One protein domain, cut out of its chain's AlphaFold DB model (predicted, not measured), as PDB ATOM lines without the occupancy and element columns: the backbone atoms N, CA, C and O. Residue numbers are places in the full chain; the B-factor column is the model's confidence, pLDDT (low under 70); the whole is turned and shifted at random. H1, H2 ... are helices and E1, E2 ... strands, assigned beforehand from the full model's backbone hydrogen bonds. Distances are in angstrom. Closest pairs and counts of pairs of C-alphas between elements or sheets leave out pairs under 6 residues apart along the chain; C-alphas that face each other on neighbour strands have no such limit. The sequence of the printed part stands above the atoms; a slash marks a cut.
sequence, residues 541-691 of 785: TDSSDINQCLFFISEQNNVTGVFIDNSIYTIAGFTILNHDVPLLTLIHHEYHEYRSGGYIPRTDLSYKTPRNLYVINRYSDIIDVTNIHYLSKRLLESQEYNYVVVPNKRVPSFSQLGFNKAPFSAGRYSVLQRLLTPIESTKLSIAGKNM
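What this domain is: This is residues 541 to 691 of the 785 residues of an uncharacterized protein of Mytilus galloprovincialis (UniProt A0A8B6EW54). A strongly twisted sheet of seven strands makes the middle of the domain, with H1 over one face, over E6 and E8, and H3 and H4 over the opposite face; H2 packs on H1, and H5 packs on H3. A long loop between E3 and E4 runs out from this body, and its residues 602 to 608 stick out at one end of the longest axis. The printed part has 151 residues with five named helices and eight named strands, in the order H1 E1 H2 E2 E3 E4 E5 H3 E6 H4 E7 E8 H5. The sheet, in the order E5 E3 E2 E1 E6 E8 E7, is mixed, and the class is mixed, helices and strands. The whole is compact, with a radius of gyration of the C-alphas of 15.5 A and spans of 49 by 38 by 32 A.

How they stand to each other: In the sheet, E1, residues 562 to 567, is parallel to its neighbour E2, residues 583 to 587, with N 564 and O 584 2.9 A apart, within hydrogen-bond range. E1 is also parallel to E6, residues 643 to 647, with N 565 and O 645 at 2.9 A. E2 and E3, residues 590 to 594, form a hairpin, with N 587 and O 590 at 2.7 A. E5, residues 621 to 624, is an edge strand antiparallel to E3, with N 591 and O 623 at 2.8 A. E8, residues 669 to 673, is antiparallel to E6, with N 644 and O 672 at 2.9 A. E7, residues 660 to 666, is the other edge strand and forms a hairpin with E8, with N 673 and O 660 at 2.8 A. H1, residues 541 to 554, is on the sheet at a height of 7.4 A, over E8 and, only just, with 3 C-alphas, over E6; it runs along the strands, at 12 degrees to E8 on the local plane. The closest C-alphas of H1 and E7 are those of Asp 545 and Ala 666, 4.9 A apart. H2, residues 573 to 577, is not on the sheet but touches H1, the closest C-alphas being those of Leu 577 and Ser 554, 4.8 A apart. E1, H2 and E2 are a strand-helix-strand unit, two parallel neighbour strands with a helix between them along the chain, and its crossover is right-handed. H3, residues 628 to 637, is on the opposite face from H1, at a height of 9.0 A, and only just over E3, with 3 C-alphas. H4, residues 651 to 655, is on the same face as H3, at a height of 8.3 A, and only just over E8, with 3 C-alphas. E6, H4 and E7 are a split strand-helix-strand unit, with E8 between the two strands in the sheet, and its crossover is right-handed. H5, residues 678 to 689, is not on the sheet; with residues 684 to 689 alone it touches H3, opposite ways at a tilt of 35.1 degrees, only just steep, and the closest C-alphas are those of Ser 685 and Glu 637, 4.4 A apart. E4, residues 612 to 615, pairs with no named strand; its closest C-alpha to E3 is that of Tyr 614, 6.7 A from that of Tyr 594. Every O i to N i+4 pair is within hydrogen-bond range in H2, H3, H4 and H5, and 9 of 10 are in H1.

Where its parts are: H1 begins at C-alpha 541, (107.747, 58.219, 205.084), and is 20.0 A long from first to last C-alpha. E7, the longest strand, is 16.2 A long. H3 is 14.1 A long, and E1 is 13.5 A long from C-alpha 562 at (104.894, 69.803, 188.293). H5 is 16.5 A long and ends at C-alpha 689, (87.349, 75.086, 179.498).

The domain as a whole: The two C-alphas farthest apart are those of Leu 605 and Pro 652, 49.9 A. The printed part has no cut, and the link from E3 to E4, 17 residues, is long. The mean pLDDT of the printed part is 88.0; residue 541 and residues 597 to 611 are under 70.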
ATOM      1  N   THR A 541     107.956  59.152 206.187       59.66
ATOM      2  CA  THR A 541     107.747  58.219 205.084       59.66
ATOM      3  C   THR A 541     107.027  58.848 203.891       59.66
ATOM      4  O   THR A 541     107.113  58.284 202.814       59.66
ATOM      5  N   ASP A 542     106.294  59.963 204.027       72.31
ATOM      6  CA  ASP A 542     105.744  60.679 202.861       72.31
ATOM      7  C   ASP A 542     106.829  61.561 202.238       72.31
ATOM      8  O   ASP A 542     107.040  61.527 201.027       72.31
ATOM      9  N   SER A 543     107.593  62.275 203.075       87.12
ATOM     10  CA  SER A 543     108.671  63.152 202.603       87.12
ATOM     11  C   SER A 543     109.766  62.413 201.823       87.12
ATOM     12  O   SER A 543     110.149  62.869 200.749       87.12
ATOM     13  N   SER A 544     110.226  61.236 202.279       91.06
ATOM     14  CA  SER A 544     111.261  60.486 201.543       91.06
ATOM     15  C   SER A 544     110.749  59.874 200.238       91.06
ATOM     16  O   SER A 544     111.498  59.824 199.263       91.06
ATOM     17  N   ASP A 545     109.501  59.399 200.197       92.44
ATOM     18  CA  ASP A 545     108.890  58.857 198.976       92.44
ATOM     19  C   ASP A 545     108.784  59.949 197.900       92.44
ATOM     20  O   ASP A 545     109.177  59.754 196.746       92.44
ATOM     21  N   ILE A 546     108.316  61.136 198.287       94.12
ATOM     22  CA  ILE A 546     108.152  62.262 197.365       94.12
ATOM     23  C   ILE A 546     109.500  62.857 196.964       94.12
ATOM     24  O   ILE A 546     109.695  63.122 195.785       94.12
ATOM     25  N   ASN A 547     110.459  63.010 197.879       95.75
ATOM     26  CA  ASN A 547     111.791  63.517 197.536       95.75
ATOM     27  C   ASN A 547     112.527  62.590 196.548       95.75
ATOM     28  O   ASN A 547     113.224  63.080 195.661       95.75
ATOM     29  N   GLN A 548     112.300  61.273 196.604       96.00
ATOM     30  CA  GLN A 548     112.756  60.337 195.565       96.00
ATOM     31  C   GLN A 548     112.005  60.522 194.232       96.00
ATOM     32  O   GLN A 548     112.627  60.512 193.172       96.00
ATOM     33  N   CYS A 549     110.687  60.752 194.262       97.12
ATOM     34  CA  CYS A 549     109.902  61.060 193.058       97.12
ATOM     35  C   CYS A 549     110.328  62.386 192.396       97.12
ATOM     36  O   CYS A 549     110.408  62.463 191.172       97.12
ATOM     37  N   LEU A 550     110.640  63.416 193.188       97.19
ATOM     38  CA  LEU A 550     111.147  64.705 192.710       97.19
ATOM     39  C   LEU A 550     112.577  64.599 192.182       97.19
ATOM     40  O   LEU A 550     112.891  65.244 191.187       97.19
ATOM     41  N   PHE A 551     113.420  63.753 192.782       97.06
ATOM     42  CA  PHE A 551     114.743  63.456 192.241       97.06
ATOM     43  C   PHE A 551     114.639  62.804 190.853       97.06
ATOM     44  O   PHE A 551     115.259  63.300 189.915       97.06
ATOM     45  N   PHE A 552     113.776  61.795 190.679       97.38
ATOM     46  CA  PHE A 552     113.508  61.206 189.360       97.38
ATOM     47  C   PHE A 552     113.040  62.256 188.337       97.38
ATOM     48  O   PHE A 552     113.490  62.226 187.194       97.38
ATOM     49  N   ILE A 553     112.179  63.205 188.732       97.38
ATOM     50  CA  ILE A 553     111.740  64.314 187.864       97.38
ATOM     51  C   ILE A 553     112.903  65.281 187.557       97.38
ATOM     52  O   ILE A 553     113.013  65.751 186.427       97.38
ATOM     53  N   SER A 554     113.812  65.534 188.507       96.44
ATOM     54  CA  SER A 554     114.982  66.405 188.304       96.44
ATOM     55  C   SER A 554     115.936  65.898 187.211       96.44
ATOM     56  O   SER A 554     116.554  66.701 186.516       96.44
ATOM     57  N   GLU A 555     115.993  64.581 186.988       96.00
ATOM     58  CA  GLU A 555     116.799  63.951 185.929       96.00
ATOM     59  C   GLU A 555     116.167  64.052 184.522       96.00
ATOM     60  O   GLU A 555     116.811  63.714 183.527       96.00
ATOM     61  N   GLN A 556     114.918  64.521 184.405       96.12
ATOM     62  CA  GLN A 556     114.194  64.593 183.132       96.12
ATOM     63  C   GLN A 556     114.446  65.929 182.420       96.12
ATOM     64  O   GLN A 556     114.300  66.997 183.005       96.12
ATOM     65  N   ASN A 557     114.763  65.892 181.124       94.75
ATOM     66  CA  ASN A 557     115.080  67.101 180.345       94.75
ATOM     67  C   ASN A 557     113.847  67.861 179.816       94.75
ATOM     68  O   ASN A 557     113.998  68.910 179.197       94.75
ATOM     69  N   ASN A 558     112.637  67.321 179.990       94.38
ATOM     70  CA  ASN A 558     111.403  67.835 179.392       94.38
ATOM     71  C   ASN A 558     110.356  68.278 180.428       94.38
ATOM     72  O   ASN A 558     109.170  68.311 180.106       94.38
ATOM     73  N   VAL A 559     110.748  68.587 181.666       95.88
ATOM     74  CA  VAL A 559     109.823  69.098 182.691       95.88
ATOM     75  C   VAL A 559     109.341  70.496 182.294       95.88
ATOM     76  O   VAL A 559     110.151  71.390 182.075       95.88
ATOM     77  N   THR A 560     108.023  70.693 182.211       94.81
ATOM     78  CA  THR A 560     107.401  72.001 181.918       94.81
ATOM     79  C   THR A 560     106.551  72.535 183.070       94.81
ATOM     80  O   THR A 560     106.201  73.711 183.073       94.81
ATOM     81  N   GLY A 561     106.235  71.691 184.053       95.94
ATOM     82  CA  GLY A 561     105.407  72.028 185.208       95.94
ATOM     83  C   GLY A 561     105.097  70.781 186.030       95.94
ATOM     84  O   GLY A 561     104.870  69.702 185.472       95.94
ATOM     85  N   VAL A 562     105.081  70.921 187.355       97.31
ATOM     86  CA  VAL A 562     104.894  69.803 188.293       97.31
ATOM     87  C   VAL A 562     103.702  70.067 189.213       97.31
ATOM     88  O   VAL A 562     103.549  71.163 189.751       97.31
ATOM     89  N   PHE A 563     102.864  69.053 189.428       97.62
ATOM     90  CA  PHE A 563     101.881  69.045 190.515       97.62
ATOM     91  C   PHE A 563     102.233  67.971 191.556       97.62
ATOM     92  O   PHE A 563     102.600  66.850 191.204       97.62
ATOM     93  N   ILE A 564     102.135  68.320 192.838       97.31
ATOM     94  CA  ILE A 564     102.480  67.455 193.971       97.31
ATOM     95  C   ILE A 564     101.275  67.361 194.902       97.31
ATOM     96  O   ILE A 564     100.903  68.334 195.557       97.31
ATOM     97  N   ASP A 565     100.717  66.160 195.017       95.69
ATOM     98  CA  ASP A 565      99.612  65.853 195.923       95.69
ATOM     99  C   ASP A 565     100.106  65.522 197.345       95.69
ATOM    100  O   ASP A 565      99.865  64.442 197.891       95.69
ATOM    101  N   ASN A 566     100.882  66.448 197.912       93.69
ATOM    102  CA  ASN A 566     101.230  66.523 199.330       93.69
ATOM    103  C   ASN A 566     101.735  67.934 199.679       93.69
ATOM    104  O   ASN A 566     102.006  68.747 198.790       93.69
ATOM    105  N   SER A 567     101.849  68.217 200.979       92.38
ATOM    106  CA  SER A 567     102.189  69.534 201.517       92.38
ATOM    107  C   SER A 567     103.624  69.972 201.199       92.38
ATOM    108  O   SER A 567     104.567  69.192 201.362       92.38
ATOM    109  N   ILE A 568     103.798  71.243 200.820       93.00
ATOM    110  CA  ILE A 568     105.095  71.888 200.550       93.00
ATOM    111  C   ILE A 568     106.074  71.738 201.727       93.00
ATOM    112  O   ILE A 568     107.273  71.556 201.540       93.00
ATOM    113  N   TYR A 569     105.546  71.706 202.953       90.88
ATOM    114  CA  TYR A 569     106.290  71.515 204.199       90.88
ATOM    115  C   TYR A 569     106.909  70.111 204.343       90.88
ATOM    116  O   TYR A 569     107.650  69.849 205.286       90.88
ATOM    117  N   THR A 570     106.620  69.199 203.412       89.38
ATOM    118  CA  THR A 570     107.094  67.806 203.414       89.38
ATOM    119  C   THR A 570     108.094  67.502 202.294       89.38
ATOM    120  O   THR A 570     108.592  66.382 202.222       89.38
ATOM    121  N   ILE A 571     108.416  68.474 201.432       92.88
ATOM    122  CA  ILE A 571     109.264  68.282 200.246       92.88
ATOM    123  C   ILE A 571     110.481  69.208 200.254       92.88
ATOM    124  O   ILE A 571     110.437  70.318 200.775       92.88
ATOM    125  N   ALA A 572     111.569  68.780 199.621       93.31
ATOM    126  CA  ALA A 572     112.809  69.552 199.507       93.31
ATOM    127  C   ALA A 572     112.804  70.595 198.364       93.31
ATOM    128  O   ALA A 572     113.852  70.889 197.788       93.31
ATOM    129  N   GLY A 573     111.621  71.129 198.035       93.12
ATOM    130  CA  GLY A 573     111.423  72.262 197.126       93.12
ATOM    131  C   GLY A 573     112.130  72.161 195.768       93.12
ATOM    132  O   GLY A 573     112.291  71.081 195.187       93.12
ATOM    133  N   PHE A 574     112.568  73.315 195.264       95.38
ATOM    134  CA  PHE A 574     113.397  73.403 194.066       95.38
ATOM    135  C   PHE A 574     114.831  72.913 194.309       95.38
ATOM    136  O   PHE A 574     115.493  72.513 193.355       95.38
ATOM    137  N   THR A 575     115.277  72.827 195.568       95.62
ATOM    138  CA  THR A 575     116.589  72.274 195.942       95.62
ATOM    139  C   THR A 575     116.775  70.822 195.473       95.62
ATOM    140  O   THR A 575     117.884  70.466 195.064       95.62
ATOM    141  N   ILE A 576     115.717  69.990 195.487       96.62
ATOM    142  CA  ILE A 576     115.723  68.690 194.784       96.62
ATOM    143  C   ILE A 576     115.283  68.826 193.326       96.62
ATOM    144  O   ILE A 576     115.976  68.292 192.463       96.62
ATOM    145  N   LEU A 577     114.150  69.485 193.042       96.06
ATOM    146  CA  LEU A 577     113.532  69.453 191.707       96.06
ATOM    147  C   LEU A 577     114.427  70.061 190.609       96.06
ATOM    148  O   LEU A 577     114.404  69.574 189.485       96.06
ATOM    149  N   ASN A 578     115.215  71.093 190.929       94.38
ATOM    150  CA  ASN A 578     116.240  71.707 190.074       94.38
ATOM    151  C   ASN A 578     115.764  72.195 188.676       94.38
ATOM    152  O   ASN A 578     116.582  72.437 187.791       94.38
ATOM    153  N   HIS A 579     114.455  72.400 188.488       93.62
ATOM    154  CA  HIS A 579     113.843  72.933 187.261       93.62
ATOM    155  C   HIS A 579     113.111  74.244 187.540       93.62
ATOM    156  O   HIS A 579     112.379  74.341 188.520       93.62
ATOM    157  N   ASP A 580     113.268  75.248 186.678       93.25
ATOM    158  CA  ASP A 580     112.574  76.538 186.802       93.25
ATOM    159  C   ASP A 580     111.198  76.487 186.116       93.25
ATOM    160  O   ASP A 580     111.023  76.926 184.980       93.25
ATOM    161  N   VAL A 581     110.243  75.844 186.793       93.88
ATOM    162  CA  VAL A 581     108.912  75.502 186.263       93.88
ATOM    163  C   VAL A 581     107.794  75.839 187.260       93.88
ATOM    164  O   VAL A 581     108.054  75.904 188.465       93.88
ATOM    165  N   PRO A 582     106.538  76.016 186.803       94.50
ATOM    166  CA  PRO A 582     105.393  76.171 187.693       94.50
ATOM    167  C   PRO A 582     105.189  74.947 188.596       94.50
ATOM    168  O   PRO A 582     105.287  73.800 188.145       94.50
ATOM    169  N   LEU A 583     104.836  75.197 189.857       95.75
ATOM    170  CA  LEU A 583     104.584  74.177 190.873       95.75
ATOM    171  C   LEU A 583     103.188  74.356 191.473       95.75
ATOM    172  O   LEU A 583     102.881  75.415 192.009       95.75
ATOM    173  N   LEU A 584     102.352  73.320 191.426       97.12
ATOM    174  CA  LEU A 584     101.070  73.277 192.140       97.12
ATOM    175  C   LEU A 584     101.188  72.251 193.276       97.12
ATOM    176  O   LEU A 584     101.321  71.057 193.018       97.12
ATOM    177  N   THR A 585     101.204  72.702 194.528       96.56
ATOM    178  CA  THR A 585     101.488  71.855 195.704       96.56
ATOM    179  C   THR A 585     100.562  72.208 196.864       96.56
ATOM    180  O   THR A 585     100.037  73.319 196.920       96.56
ATOM    181  N   LEU A 586     100.303  71.256 197.760       94.62
ATOM    182  CA  LEU A 586      99.396  71.454 198.886       94.62
ATOM    183  C   LEU A 586     100.040  72.348 199.969       94.62
ATOM    184  O   LEU A 586     101.251  72.321 200.187       94.62
ATOM    185  N   ILE A 587      99.218  73.086 200.702       92.12
ATOM    186  CA  ILE A 587      99.495  73.686 202.006       92.12
ATOM    187  C   ILE A 587      98.244  73.413 202.841       92.12
ATOM    188  O   ILE A 587      97.158  73.814 202.448       92.12
ATOM    189  N   HIS A 588      98.380  72.674 203.947       87.94
ATOM    190  CA  HIS A 588      97.267  72.159 204.766       87.94
ATOM    191  C   HIS A 588      96.143  71.479 203.950       87.94
ATOM    192  O   HIS A 588      96.225  70.275 203.709       87.94
ATOM    193  N   HIS A 589      95.120  72.227 203.521       92.00
ATOM    194  CA  HIS A 589      93.947  71.736 202.789       92.00
ATOM    195  C   HIS A 589      93.752  72.418 201.422       92.00
ATOM    196  O   HIS A 589      92.746  72.201 200.749       92.00
ATOM    197  N   GLU A 590      94.714  73.224 200.985       95.31
ATOM    198  CA  GLU A 590      94.640  74.037 199.778       95.31
ATOM    199  C   GLU A 590      95.805  73.719 198.830       95.31
ATOM    200  O   GLU A 590      96.951  73.640 199.258       95.31
ATOM    201  N   TYR A 591      95.564  73.553 197.529       97.44
ATOM    202  CA  TYR A 591      96.633  73.534 196.526       97.44
ATOM    203  C   TYR A 591      96.953  74.966 196.097       97.44
ATOM    204  O   TYR A 591      96.081  75.666 195.583       97.44
ATOM    205  N   HIS A 592      98.205  75.380 196.270       96.31
ATOM    206  CA  HIS A 592      98.712  76.701 195.909       96.31
ATOM    207  C   HIS A 592      99.485  76.631 194.588       96.31
ATOM    208  O   HIS A 592     100.410  75.826 194.447       96.31
ATOM    209  N   GLU A 593      99.108  77.461 193.608       95.50
ATOM    210  CA  GLU A 593      99.792  77.522 192.308       95.50
ATOM    211  C   GLU A 593     100.927  78.550 192.328       95.50
ATOM    212  O   GLU A 593     100.678  79.754 192.377       95.50
ATOM    213  N   TYR A 594     102.171  78.109 192.195       93.62
ATOM    214  CA  TYR A 594     103.344  78.963 192.020       93.62
ATOM    215  C   TYR A 594     103.753  78.980 190.544       93.62
ATOM    216  O   TYR A 594     103.960  77.931 189.936       93.62
ATOM    217  N   ARG A 595     103.824  80.177 189.954       88.62
ATOM    218  CA  ARG A 595     104.021  80.399 188.513       88.62
ATOM    219  C   ARG A 595     104.802  81.690 188.274       88.62
ATOM    220  O   ARG A 595     104.487  82.717 188.877       88.62
ATOM    221  N   SER A 596     105.773  81.649 187.363       70.81
ATOM    222  CA  SER A 596     106.481  82.826 186.843       70.81
ATOM    223  C   SER A 596     105.496  83.926 186.431       70.81
ATOM    224  O   SER A 596     104.702  83.739 185.509       70.81
ATOM    225  N   GLY A 597     105.528  85.064 187.128       58.00
ATOM    226  CA  GLY A 597     104.574  86.167 186.945       58.00
ATOM    227  C   GLY A 597     103.741  86.526 188.184       58.00
ATOM    228  O   GLY A 597     103.103  87.576 188.187       58.00
ATOM    229  N   GLY A 598     103.780  85.721 189.252       50.59
ATOM    230  CA  GLY A 598     103.309  86.116 190.590       50.59
ATOM    231  C   GLY A 598     104.268  87.106 191.264       50.59
ATOM    232  O   GLY A 598     104.951  86.751 192.219       50.59
ATOM    233  N   TYR A 599     104.396  88.314 190.712       50.31
ATOM    234  CA  TYR A 599     105.441  89.269 191.092       50.31
ATOM    235  C   TYR A 599     105.258  89.875 192.490       50.31
ATOM    236  O   TYR A 599     104.213  90.447 192.790       50.31
ATOM    237  N   ILE A 600     106.354  89.930 193.255       49.28
ATOM    238  CA  ILE A 600     106.610  91.089 194.122       49.28
ATOM    239  C   ILE A 600     106.972  92.259 193.188       49.28
ATOM    240  O   ILE A 600     107.917  92.114 192.399       49.28
ATOM    241  N   PRO A 601     106.279  93.411 193.233       43.88
ATOM    242  CA  PRO A 601     106.678  94.575 192.453       43.88
ATOM    243  C   PRO A 601     108.055  95.081 192.914       43.88
ATOM    244  O   PRO A 601     108.289  95.299 194.100       43.88
ATOM    245  N   ARG A 602     108.982  95.298 191.973       45.34
ATOM    246  CA  ARG A 602     110.264  95.960 192.265       45.34
ATOM    247  C   ARG A 602     110.024  97.436 192.592       45.34
ATOM    248  O   ARG A 602     109.894  98.241 191.675       45.34
ATOM    249  N   THR A 603     110.009  97.782 193.874       39.66
ATOM    250  CA  THR A 603     109.928  99.175 194.342       39.66
ATOM    251  C   THR A 603     111.300  99.831 194.499       39.66
ATOM    252  O   THR A 603     111.440 101.009 194.186       39.66
ATOM    253  N   ASP A 604     112.325  99.082 194.924       41.09
ATOM    254  CA  ASP A 604     113.571  99.662 195.443       41.09
ATOM    255  C   ASP A 604     114.839  99.131 194.745       41.09
ATOM    256  O   ASP A 604     115.029  97.925 194.565       41.09
ATOM    257  N   LEU A 605     115.744 100.047 194.367       41.19
ATOM    258  CA  LEU A 605     116.891  99.795 193.470       41.19
ATOM    259  C   LEU A 605     117.948  98.808 194.005       41.19
ATOM    260  O   LEU A 605     118.814  98.378 193.243       41.19
ATOM    261  N   SER A 606     117.917  98.471 195.297       45.34
ATOM    262  CA  SER A 606     118.959  97.663 195.942       45.34
ATOM    263  C   SER A 606     118.739  96.152 195.835       45.34
ATOM    264  O   SER A 606     119.711  95.396 195.869       45.34
ATOM    265  N   TYR A 607     117.493  95.677 195.721       49.84
ATOM    266  CA  TYR A 607     117.218  94.239 195.767       49.84
ATOM    267  C   TYR A 607     117.403  93.613 194.376       49.84
ATOM    268  O   TYR A 607     116.570  93.769 193.480       49.84
ATOM    269  N   LYS A 608     118.482  92.840 194.190       53.06
ATOM    270  CA  LYS A 608     118.685  91.981 193.007       53.06
ATOM    271  C   LYS A 608     117.764  90.753 193.054       53.06
ATOM    272  O   LYS A 608     118.237  89.623 193.007       53.06
ATOM    273  N   THR A 609     116.448  90.969 193.136       54.62
ATOM    274  CA  THR A 609     115.456  89.888 193.068       54.62
ATOM    275  C   THR A 609     115.684  89.080 191.793       54.62
ATOM    276  O   THR A 609     115.692  89.669 190.698       54.62
ATOM    277  N   PRO A 610     115.886  87.754 191.910       57.41
ATOM    278  CA  PRO A 610     115.914  86.875 190.756       57.41
ATOM    279  C   PRO A 610     114.566  86.831 190.031       57.41
ATOM    280  O   PRO A 610     113.541  87.242 190.576       57.41
ATOM    281  N   ARG A 611     114.559  86.352 188.782       59.00
ATOM    282  CA  ARG A 611     113.383  86.468 187.901       59.00
ATOM    283  C   ARG A 611     112.198  85.595 188.329       59.00
ATOM    284  O   ARG A 611     111.070  86.010 188.093       59.00
ATOM    285  N   ASN A 612     112.449  84.440 188.948       72.56
ATOM    286  CA  ASN A 612     111.433  83.429 189.272       72.56
ATOM    287  C   ASN A 612     111.458  83.036 190.761       72.56
ATOM    288  O   ASN A 612     111.436  81.861 191.123       72.56
ATOM    289  N   LEU A 613     111.544  84.037 191.639       83.81
ATOM    290  CA  LEU A 613     111.466  83.820 193.081       83.81
ATOM    291  C   LEU A 613     110.010  83.632 193.533       83.81
ATOM    292  O   LEU A 613     109.176  84.506 193.301       83.81
ATOM    293  N   TYR A 614     109.726  82.538 194.238       87.81
ATOM    294  CA  TYR A 614     108.412  82.263 194.816       87.81
ATOM    295  C   TYR A 614     108.412  82.579 196.313       87.81
ATOM    296  O   TYR A 614     109.206  82.018 197.065       87.81
ATOM    297  N   VAL A 615     107.502  83.432 196.784       87.75
ATOM    298  CA  VAL A 615     107.226  83.548 198.226       87.75
ATOM    299  C   VAL A 615     106.036  82.658 198.560       87.75
ATOM    300  O   VAL A 615     105.025  82.702 197.866       87.75
ATOM    301  N   ILE A 616     106.136  81.850 199.619       87.88
ATOM    302  CA  ILE A 616     105.090  80.866 199.975       87.88
ATOM    303  C   ILE A 616     103.718  81.549 200.169       87.88
ATOM    304  O   ILE A 616     102.709  81.063 199.658       87.88
ATOM    305  N   ASN A 617     103.705  82.743 200.773       84.81
ATOM    306  CA  ASN A 617     102.514  83.582 200.967       84.81
ATOM    307  C   ASN A 617     102.095  84.400 199.717       84.81
ATOM    308  O   ASN A 617     101.251  85.290 199.828       84.81
ATOM    309  N   ARG A 618     102.697  84.163 198.541       86.62
ATOM    310  CA  ARG A 618     102.403  84.830 197.253       86.62
ATOM    311  C   ARG A 618     102.243  83.787 196.142       86.62
ATOM    312  O   ARG A 618     103.102  83.593 195.284       86.62
ATOM    313  N   TYR A 619     101.118  83.090 196.200       91.62
ATOM    314  CA  TYR A 619     100.653  82.168 195.168       91.62
ATOM    315  C   TYR A 619      99.898  82.914 194.053       91.62
ATOM    316  O   TYR A 619      99.515  84.071 194.200       91.62
ATOM    317  N   SER A 620      99.683  82.236 192.927       92.31
ATOM    318  CA  SER A 620      98.964  82.727 191.741       92.31
ATOM    319  C   SER A 620      97.565  82.116 191.568       92.31
ATOM    320  O   SER A 620      96.761  82.622 190.782       92.31
ATOM    321  N   ASP A 621      97.255  81.043 192.298       95.00
ATOM    322  CA  ASP A 621      95.919  80.457 192.460       95.00
ATOM    323  C   ASP A 621      95.842  79.671 193.774       95.00
ATOM    324  O   ASP A 621      96.882  79.304 194.330       95.00
ATOM    325  N   ILE A 622      94.623  79.392 194.232       95.81
ATOM    326  CA  ILE A 622      94.343  78.536 195.387       95.81
ATOM    327  C   ILE A 622      93.108  77.670 195.106       95.81
ATOM    328  O   ILE A 622      92.118  78.149 194.548       95.81
ATOM    329  N   ILE A 623      93.179  76.388 195.462       97.50
ATOM    330  CA  ILE A 623      92.131  75.394 195.188       97.50
ATOM    331  C   ILE A 623      91.942  74.530 196.433       97.50
ATOM    332  O   ILE A 623      92.900  73.896 196.868       97.50
ATOM    333  N   ASP A 624      90.741  74.450 197.000       97.12
ATOM    334  CA  ASP A 624      90.503  73.556 198.145       97.12
ATOM    335  C   ASP A 624      90.581  72.074 197.717       97.12
ATOM    336  O   ASP A 624      90.149  71.713 196.618       97.12
ATOM    337  N   VAL A 625      91.094  71.185 198.579       95.19
ATOM    338  CA  VAL A 625      91.222  69.743 198.276       95.19
ATOM    339  C   VAL A 625      89.913  69.064 197.875       95.19
ATOM    340  O   VAL A 625      89.938  68.084 197.127       95.19
ATOM    341  N   THR A 626      88.772  69.575 198.336       95.56
ATOM    342  CA  THR A 626      87.444  69.063 197.987       95.56
ATOM    343  C   THR A 626      86.913  69.629 196.662       95.56
ATOM    344  O   THR A 626      86.036  69.010 196.050       95.56
ATOM    345  N   ASN A 627      87.485  70.719 196.127       96.75
ATOM    346  CA  ASN A 627      87.156  71.256 194.801       96.75
ATOM    347  C   ASN A 627      87.872  70.498 193.664       96.75
ATOM    348  O   ASN A 627      88.528  71.063 192.783       96.75
ATOM    349  N   ILE A 628      87.703  69.173 193.647       93.56
ATOM    350  CA  ILE A 628      88.292  68.275 192.644       93.56
ATOM    351  C   ILE A 628      87.875  68.629 191.206       93.56
ATOM    352  O   ILE A 628      88.613  68.338 190.265       93.56
ATOM    353  N   HIS A 629      86.727  69.293 191.025       94.25
ATOM    354  CA  HIS A 629      86.292  69.813 189.728       94.25
ATOM    355  C   HIS A 629      87.187  70.959 189.242       94.25
ATOM    356  O   HIS A 629      87.689  70.869 188.122       94.25
ATOM    357  N   TYR A 630      87.472  71.976 190.067       96.06
ATOM    358  CA  TYR A 630      88.393  73.034 189.643       96.06
ATOM    359  C   TYR A 630      89.838  72.544 189.508       96.06
ATOM    360  O   TYR A 630      90.503  72.910 188.545       96.06
ATOM    361  N   LEU A 631      90.312  71.645 190.381       96.25
ATOM    362  CA  LEU A 631      91.638  71.032 190.212       96.25
ATOM    363  C   LEU A 631      91.751  70.294 188.866       96.25
ATOM    364  O   LEU A 631      92.723  70.475 188.134       96.25
ATOM    365  N   SER A 632      90.735  69.498 188.515       95.38
ATOM    366  CA  SER A 632      90.685  68.782 187.233       95.38
ATOM    367  C   SER A 632      90.649  69.749 186.050       95.38
ATOM    368  O   SER A 632      91.405  69.570 185.097       95.38
ATOM    369  N   LYS A 633      89.838  70.815 186.132       95.25
ATOM    370  CA  LYS A 633      89.812  71.901 185.144       95.25
ATOM    371  C   LYS A 633      91.194  72.526 184.968       95.25
ATOM    372  O   LYS A 633      91.719  72.524 183.859       95.25
ATOM    373  N   ARG A 634      91.805  72.996 186.059       95.31
ATOM    374  CA  ARG A 634      93.096  73.692 186.060       95.31
ATOM    375  C   ARG A 634      94.199  72.834 185.440       95.31
ATOM    376  O   ARG A 634      94.975  73.342 184.633       95.31
ATOM    377  N   LEU A 635      94.233  71.536 185.752       94.94
ATOM    378  CA  LEU A 635      95.188  70.583 185.175       94.94
ATOM    379  C   LEU A 635      94.900  70.242 183.703       94.94
ATOM    380  O   LEU A 635      95.837  69.933 182.972       94.94
ATOM    381  N   LEU A 636      93.650  70.287 183.232       93.81
ATOM    382  CA  LEU A 636      93.300  70.073 181.817       93.81
ATOM    383  C   LEU A 636      93.536  71.320 180.948       93.81
ATOM    384  O   LEU A 636      93.964  71.199 179.803       93.81
ATOM    385  N   GLU A 637      93.285  72.513 181.488       91.81
ATOM    386  CA  GLU A 637      93.541  73.791 180.815       91.81
ATOM    387  C   GLU A 637      95.034  74.134 180.763       91.81
ATOM    388  O   GLU A 637      95.523  74.588 179.727       91.81
ATOM    389  N   SER A 638      95.757  73.922 181.868       88.12
ATOM    390  CA  SER A 638      97.194  74.184 181.967       88.12
ATOM    391  C   SER A 638      97.999  73.010 181.406       88.12
ATOM    392  O   SER A 638      98.319  72.041 182.099       88.12
ATOM    393  N   GLN A 639      98.336  73.127 180.121       83.56
ATOM    394  CA  GLN A 639      99.143  72.162 179.365       83.56
ATOM    395  C   GLN A 639     100.578  72.014 179.911       83.56
ATOM    396  O   GLN A 639     101.231  71.009 179.656       83.56
ATOM    397  N   GLU A 640     101.052  72.992 180.689       90.12
ATOM    398  CA  GLU A 640     102.389  73.030 181.293       90.12
ATOM    399  C   GLU A 640     102.618  71.912 182.319       90.12
ATOM    400  O   GLU A 640     103.734  71.408 182.425       90.12
ATOM    401  N   TYR A 641     101.586  71.492 183.062       94.88
ATOM    402  CA  TYR A 641     101.715  70.426 184.061       94.88
ATOM    403  C   TYR A 641     101.834  69.064 183.374       94.88
ATOM    404  O   TYR A 641     100.829  68.412 183.073       94.88
ATOM    405  N   ASN A 642     103.068  68.642 183.100       95.56
ATOM    406  CA  ASN A 642     103.365  67.394 182.404       95.56
ATOM    407  C   ASN A 642     103.868  66.276 183.330       95.56
ATOM    408  O   ASN A 642     103.857  65.116 182.917       95.56
ATOM    409  N   TYR A 643     104.213  66.591 184.583       97.50
ATOM    410  CA  TYR A 643     104.480  65.615 185.642       97.50
ATOM    411  C   TYR A 643     103.555  65.813 186.843       97.50
ATOM    412  O   TYR A 643     103.291  66.941 187.267       97.50
ATOM    413  N   VAL A 644     103.111  64.704 187.437       97.19
ATOM    414  CA  VAL A 644     102.413  64.694 188.730       97.19
ATOM    415  C   VAL A 644     103.018  63.664 189.677       97.19
ATOM    416  O   VAL A 644     103.349  62.552 189.263       97.19
ATOM    417  N   VAL A 645     103.133  64.019 190.956       97.56
ATOM    418  CA  VAL A 645     103.498  63.105 192.047       97.56
ATOM    419  C   VAL A 645     102.273  62.911 192.927       97.56
ATOM    420  O   VAL A 645     101.809  63.866 193.552       97.56
ATOM    421  N   VAL A 646     101.726  61.693 192.958       96.25
ATOM    422  CA  VAL A 646     100.453  61.406 193.642       96.25
ATOM    423  C   VAL A 646     100.512  60.117 194.468       96.25
ATOM    424  O   VAL A 646     101.220  59.180 194.081       96.25
ATOM    425  N   PRO A 647      99.759  60.013 195.581       95.06
ATOM    426  CA  PRO A 647      99.597  58.760 196.304       95.06
ATOM    427  C   PRO A 647      99.068  57.657 195.383       95.06
ATOM    428  O   PRO A 647      98.143  57.879 194.597       95.06
ATOM    429  N   ASN A 648      99.574  56.433 195.539       94.50
ATOM    430  CA  ASN A 648      99.222  55.272 194.712       94.50
ATOM    431  C   ASN A 648      97.698  55.028 194.624       94.50
ATOM    432  O   ASN A 648      97.205  54.564 193.600       94.50
ATOM    433  N   LYS A 649      96.939  55.404 195.666       94.81
ATOM    434  CA  LYS A 649      95.467  55.321 195.709       94.81
ATOM    435  C   LYS A 649      94.747  56.271 194.736       94.81
ATOM    436  O   LYS A 649      93.626  55.969 194.342       94.81
ATOM    437  N   ARG A 650      95.351  57.405 194.358       94.25
ATOM    438  CA  ARG A 650      94.751  58.422 193.467       94.25
ATOM    439  C   ARG A 650      95.186  58.303 192.008       94.25
ATOM    440  O   ARG A 650      94.596  58.965 191.161       94.25
ATOM    441  N   VAL A 651      96.147  57.431 191.691       95.06
ATOM    442  CA  VAL A 651      96.621  57.194 190.314       95.06
ATOM    443  C   VAL A 651      95.475  57.001 189.301       95.06
ATOM    444  O   VAL A 651      95.503  57.693 188.283       95.06
ATOM    445  N   PRO A 652      94.419  56.197 189.568       94.94
ATOM    446  CA  PRO A 652      93.307  56.040 188.624       94.94
ATOM    447  C   PRO A 652      92.584  57.353 188.284       94.94
ATOM    448  O   PRO A 652      92.184  57.553 187.140       94.94
ATOM    449  N   SER A 653      92.449  58.270 189.250       93.00
ATOM    450  CA  SER A 653      91.804  59.574 189.051       93.00
ATOM    451  C   SER A 653      92.623  60.492 188.143       93.00
ATOM    452  O   SER A 653      92.055  61.205 187.323       93.00
ATOM    453  N   PHE A 654      93.955  60.465 188.247       93.81
ATOM    454  CA  PHE A 654      94.824  61.281 187.391       93.81
ATOM    455  C   PHE A 654      95.014  60.669 185.996       93.81
ATOM    456  O   PHE A 654      95.116  61.410 185.020       93.81
ATOM    457  N   SER A 655      94.951  59.343 185.848       91.75
ATOM    458  CA  SER A 655      94.935  58.718 184.517       91.75
ATOM    459  C   SER A 655      93.675  59.048 183.708       91.75
ATOM    460  O   SER A 655      93.765  59.181 182.491       91.75
ATOM    461  N   GLN A 656      92.534  59.323 184.354       89.50
ATOM    462  CA  GLN A 656      91.351  59.887 183.681       89.50
ATOM    463  C   GLN A 656      91.576  61.316 183.137       89.50
ATOM    464  O   GLN A 656      90.867  61.736 182.226       89.50
ATOM    465  N   LEU A 657      92.581  62.047 183.640       90.00
ATOM    466  CA  LEU A 657      92.996  63.377 183.157       90.00
ATOM    467  C   LEU A 657      94.141  63.316 182.119       90.00
ATOM    468  O   LEU A 657      94.740  64.343 181.785       90.00
ATOM    469  N   GLY A 658      94.466  62.117 181.614       89.50
ATOM    470  CA  GLY A 658      95.512  61.895 180.611       89.50
ATOM    471  C   GLY A 658      96.932  61.735 181.168       89.50
ATOM    472  O   GLY A 658      97.889  61.832 180.402       89.50
ATOM    473  N   PHE A 659      97.104  61.503 182.476       93.56
ATOM    474  CA  PHE A 659      98.414  61.201 183.063       93.56
ATOM    475  C   PHE A 659      98.689  59.689 183.076       93.56
ATOM    476  O   PHE A 659      98.112  58.931 183.862       93.56
ATOM    477  N   ASN A 660      99.609  59.249 182.220       92.69
ATOM    478  CA  ASN A 660     100.058  57.860 182.146       92.69
ATOM    479  C   ASN A 660     101.079  57.575 183.256       92.69
ATOM    480  O   ASN A 660     101.853  58.457 183.629       92.69
ATOM    481  N   LYS A 661     101.118  56.350 183.799       84.88
ATOM    482  CA  LYS A 661     102.100  56.018 184.843       84.88
ATOM    483  C   LYS A 661     103.523  56.095 184.273       84.88
ATOM    484  O   LYS A 661     103.844  55.391 183.320       84.88
ATOM    485  N   ALA A 662     104.363  56.944 184.865       80.44
ATOM    486  CA  ALA A 662     105.777  57.047 184.520       80.44
ATOM    487  C   ALA A 662     106.529  55.810 185.059       80.44
ATOM    488  O   ALA A 662     106.027  55.139 185.967       80.44
ATOM    489  N   PRO A 663     107.746  55.494 184.580       82.38
ATOM    490  CA  PRO A 663     108.483  54.301 185.012       82.38
ATOM    491  C   PRO A 663     109.004  54.350 186.467       82.38
ATOM    492  O   PRO A 663     109.835  53.526 186.838       82.38
ATOM    493  N   PHE A 664     108.530  55.283 187.306       94.62
ATOM    494  CA  PHE A 664     109.001  55.483 188.675       94.62
ATOM    495  C   PHE A 664     107.864  55.590 189.706       94.62
ATOM    496  O   PHE A 664     106.865  56.289 189.519       94.62
ATOM    497  N   SER A 665     108.049  54.916 190.840       93.88
ATOM    498  CA  SER A 665     107.214  55.034 192.037       93.88
ATOM    499  C   SER A 665     108.037  54.671 193.271       93.88
ATOM    500  O   SER A 665     108.679  53.621 193.271       93.88
ATOM    501  N   ALA A 666     107.987  55.502 194.312       93.69
ATOM    502  CA  ALA A 666     108.671  55.286 195.583       93.69
ATOM    503  C   ALA A 666     107.634  55.124 196.703       93.69
ATOM    504  O   ALA A 666     106.766  55.981 196.882       93.69
ATOM    505  N   GLY A 667     107.699  53.993 197.411       90.56
ATOM    506  CA  GLY A 667     106.809  53.660 198.526       90.56
ATOM    507  C   GLY A 667     105.325  53.863 198.202       90.56
ATOM    508  O   GLY A 667     104.734  53.125 197.406       90.56
ATOM    509  N   ARG A 668     104.702  54.855 198.842       90.88
ATOM    510  CA  ARG A 668     103.274  55.184 198.706       90.88
ATOM    511  C   ARG A 668     102.940  56.114 197.538       90.88
ATOM    512  O   ARG A 668     101.748  56.329 197.311       90.88
ATOM    513  N   TYR A 669     103.924  56.613 196.790       95.06
ATOM    514  CA  TYR A 669     103.740  57.593 195.717       95.06
ATOM    515  C   TYR A 669     104.178  57.061 194.347       95.06
ATOM    516  O   TYR A 669     105.150  56.317 194.216       95.06
ATOM    517  N   SER A 670     103.465  57.481 193.303       96.81
ATOM    518  CA  SER A 670     103.815  57.233 191.903       96.81
ATOM    519  C   SER A 670     104.011  58.554 191.169       96.81
ATOM    520  O   SER A 670     103.235  59.494 191.354       96.81
ATOM    521  N   VAL A 671     105.010  58.591 190.286       97.88
ATOM    522  CA  VAL A 671     105.126  59.644 189.276       97.88
ATOM    523  C   VAL A 671     104.248  59.252 188.092       97.88
ATOM    524  O   VAL A 671     104.319  58.121 187.604       97.88
ATOM    525  N   LEU A 672     103.423  60.176 187.612       97.06
ATOM    526  CA  LEU A 672     102.704  60.041 186.347       97.06
ATOM    527  C   LEU A 672     103.158  61.163 185.404       97.06
ATOM    528  O   LEU A 672     103.433  62.281 185.842       97.06
ATOM    529  N   GLN A 673     103.240  60.857 184.115       96.06
ATOM    530  CA  GLN A 673     103.700  61.761 183.067       96.06
ATOM    531  C   GLN A 673     102.614  61.913 181.998       96.06
ATOM    532  O   GLN A 673     101.902  60.966 181.658       96.06
ATOM    533  N   ARG A 674     102.499  63.116 181.443       92.62
ATOM    534  CA  ARG A 674     101.554  63.462 180.384       92.62
ATOM    535  C   ARG A 674     102.310  64.051 179.198       92.62
ATOM    536  O   ARG A 674     102.609  65.240 179.157       92.62
ATOM    537  N   LEU A 675     102.639  63.179 178.248       86.25
ATOM    538  CA  LEU A 675     103.178  63.540 176.939       86.25
ATOM    539  C   LEU A 675     101.995  63.715 175.984       86.25
ATOM    540  O   LEU A 675     101.276  62.752 175.736       86.25
ATOM    541  N   LEU A 676     101.774  64.934 175.489       81.44
ATOM    542  CA  LEU A 676     100.647  65.266 174.615       81.44
ATOM    543  C   LEU A 676     101.151  65.673 173.236       81.44
ATOM    544  O   LEU A 676     102.031  66.528 173.119       81.44
ATOM    545  N   THR A 677     100.532  65.143 172.184       85.69
ATOM    546  CA  THR A 677     100.602  65.784 170.868       85.69
ATOM    547  C   THR A 677      99.867  67.135 170.901       85.69
ATOM    548  O   THR A 677      98.951  67.321 171.710       85.69
ATOM    549  N   PRO A 678     100.177  68.089 170.001       85.94
ATOM    550  CA  PRO A 678      99.458  69.368 169.930       85.94
ATOM    551  C   PRO A 678      97.935  69.217 169.753       85.94
ATOM    552  O   PRO A 678      97.161  70.037 170.253       85.94
ATOM    553  N   ILE A 679      97.497  68.140 169.091       88.81
ATOM    554  CA  ILE A 679      96.082  67.813 168.863       88.81
ATOM    555  C   ILE A 679      95.407  67.405 170.181       88.81
ATOM    556  O   ILE A 679      94.368  67.958 170.543       88.81
ATOM    557  N   GLU A 680      96.010  66.483 170.935       87.38
ATOM    558  CA  GLU A 680      95.505  66.068 172.252       87.38
ATOM    559  C   GLU A 680      95.540  67.222 173.253       87.38
ATOM    560  O   GLU A 680      94.572  67.436 173.978       87.38
ATOM    561  N   SER A 681      96.610  68.019 173.237       85.25
ATOM    562  CA  SER A 681      96.765  69.204 174.083       85.25
ATOM    563  C   SER A 681      95.648  70.228 173.840       85.25
ATOM    564  O   SER A 681      95.055  70.764 174.783       85.25
ATOM    565  N   THR A 682      95.271  70.436 172.574       88.75
ATOM    566  CA  THR A 682      94.122  71.274 172.192       88.75
ATOM    567  C   THR A 682      92.798  70.663 172.666       88.75
ATOM    568  O   THR A 682      91.980  71.355 173.276       88.75
ATOM    569  N   LYS A 683      92.597  69.354 172.458       90.94
ATOM    570  CA  LYS A 683      91.390  68.619 172.874       90.94
ATOM    571  C   LYS A 683      91.174  68.657 174.393       90.94
ATOM    572  O   LYS A 683      90.052  68.898 174.836       90.94
ATOM    573  N   LEU A 684      92.228  68.460 175.188       89.12
ATOM    574  CA  LEU A 684      92.167  68.526 176.652       89.12
ATOM    575  C   LEU A 684      91.936  69.958 177.153       89.12
ATOM    576  O   LEU A 684      91.126  70.142 178.057       89.12
ATOM    577  N   SER A 685      92.536  70.975 176.521       90.19
ATOM    578  CA  SER A 685      92.275  72.382 176.868       90.19
ATOM    579  C   SER A 685      90.810  72.778 176.625       90.19
ATOM    580  O   SER A 685      90.208  73.456 177.456       90.19
ATOM    581  N   ILE A 686      90.194  72.306 175.532       92.75
ATOM    582  CA  ILE A 686      88.756  72.499 175.267       92.75
ATOM    583  C   ILE A 686      87.900  71.763 176.313       92.75
ATOM    584  O   ILE A 686      86.949  72.337 176.841       92.75
ATOM    585  N   ALA A 687      88.253  70.521 176.662       92.75
ATOM    586  CA  ALA A 687      87.553  69.760 177.700       92.75
ATOM    587  C   ALA A 687      87.651  70.421 179.091       92.75
ATOM    588  O   ALA A 687      86.668  70.436 179.828       92.75
ATOM    589  N   GLY A 688      88.805  71.008 179.428       91.88
ATOM    590  CA  GLY A 688      89.012  71.789 180.647       91.88
ATOM    591  C   GLY A 688      88.157  73.057 180.682       91.88
ATOM    592  O   GLY A 688      87.418  73.265 181.642       91.88
ATOM    593  N   LYS A 689      88.161  73.856 179.607       92.81
ATOM    594  CA  LYS A 689      87.349  75.086 179.498       92.81
ATOM    595  C   LYS A 689      85.860  74.839 179.729       92.81
ATOM    596  O   LYS A 689      85.223  75.607 180.449       92.81
ATOM    597  N   ASN A 690      85.347  73.733 179.192       93.56
ATOM    598  CA  ASN A 690      83.953  73.307 179.329       93.56
ATOM    599  C   ASN A 690      83.615  72.695 180.708       93.56
ATOM    600  O   ASN A 690      82.455  72.370 180.962       93.56
ATOM    601  N   MET A 691      84.591  72.515 181.603       93.12
ATOM    602  CA  MET A 691      84.364  72.005 182.957       93.12
ATOM    603  C   MET A 691      83.904  73.143 183.899       93.12
ATOM    604  O   MET A 691      84.462  74.246 183.841       93.12
TER     605      MET A 691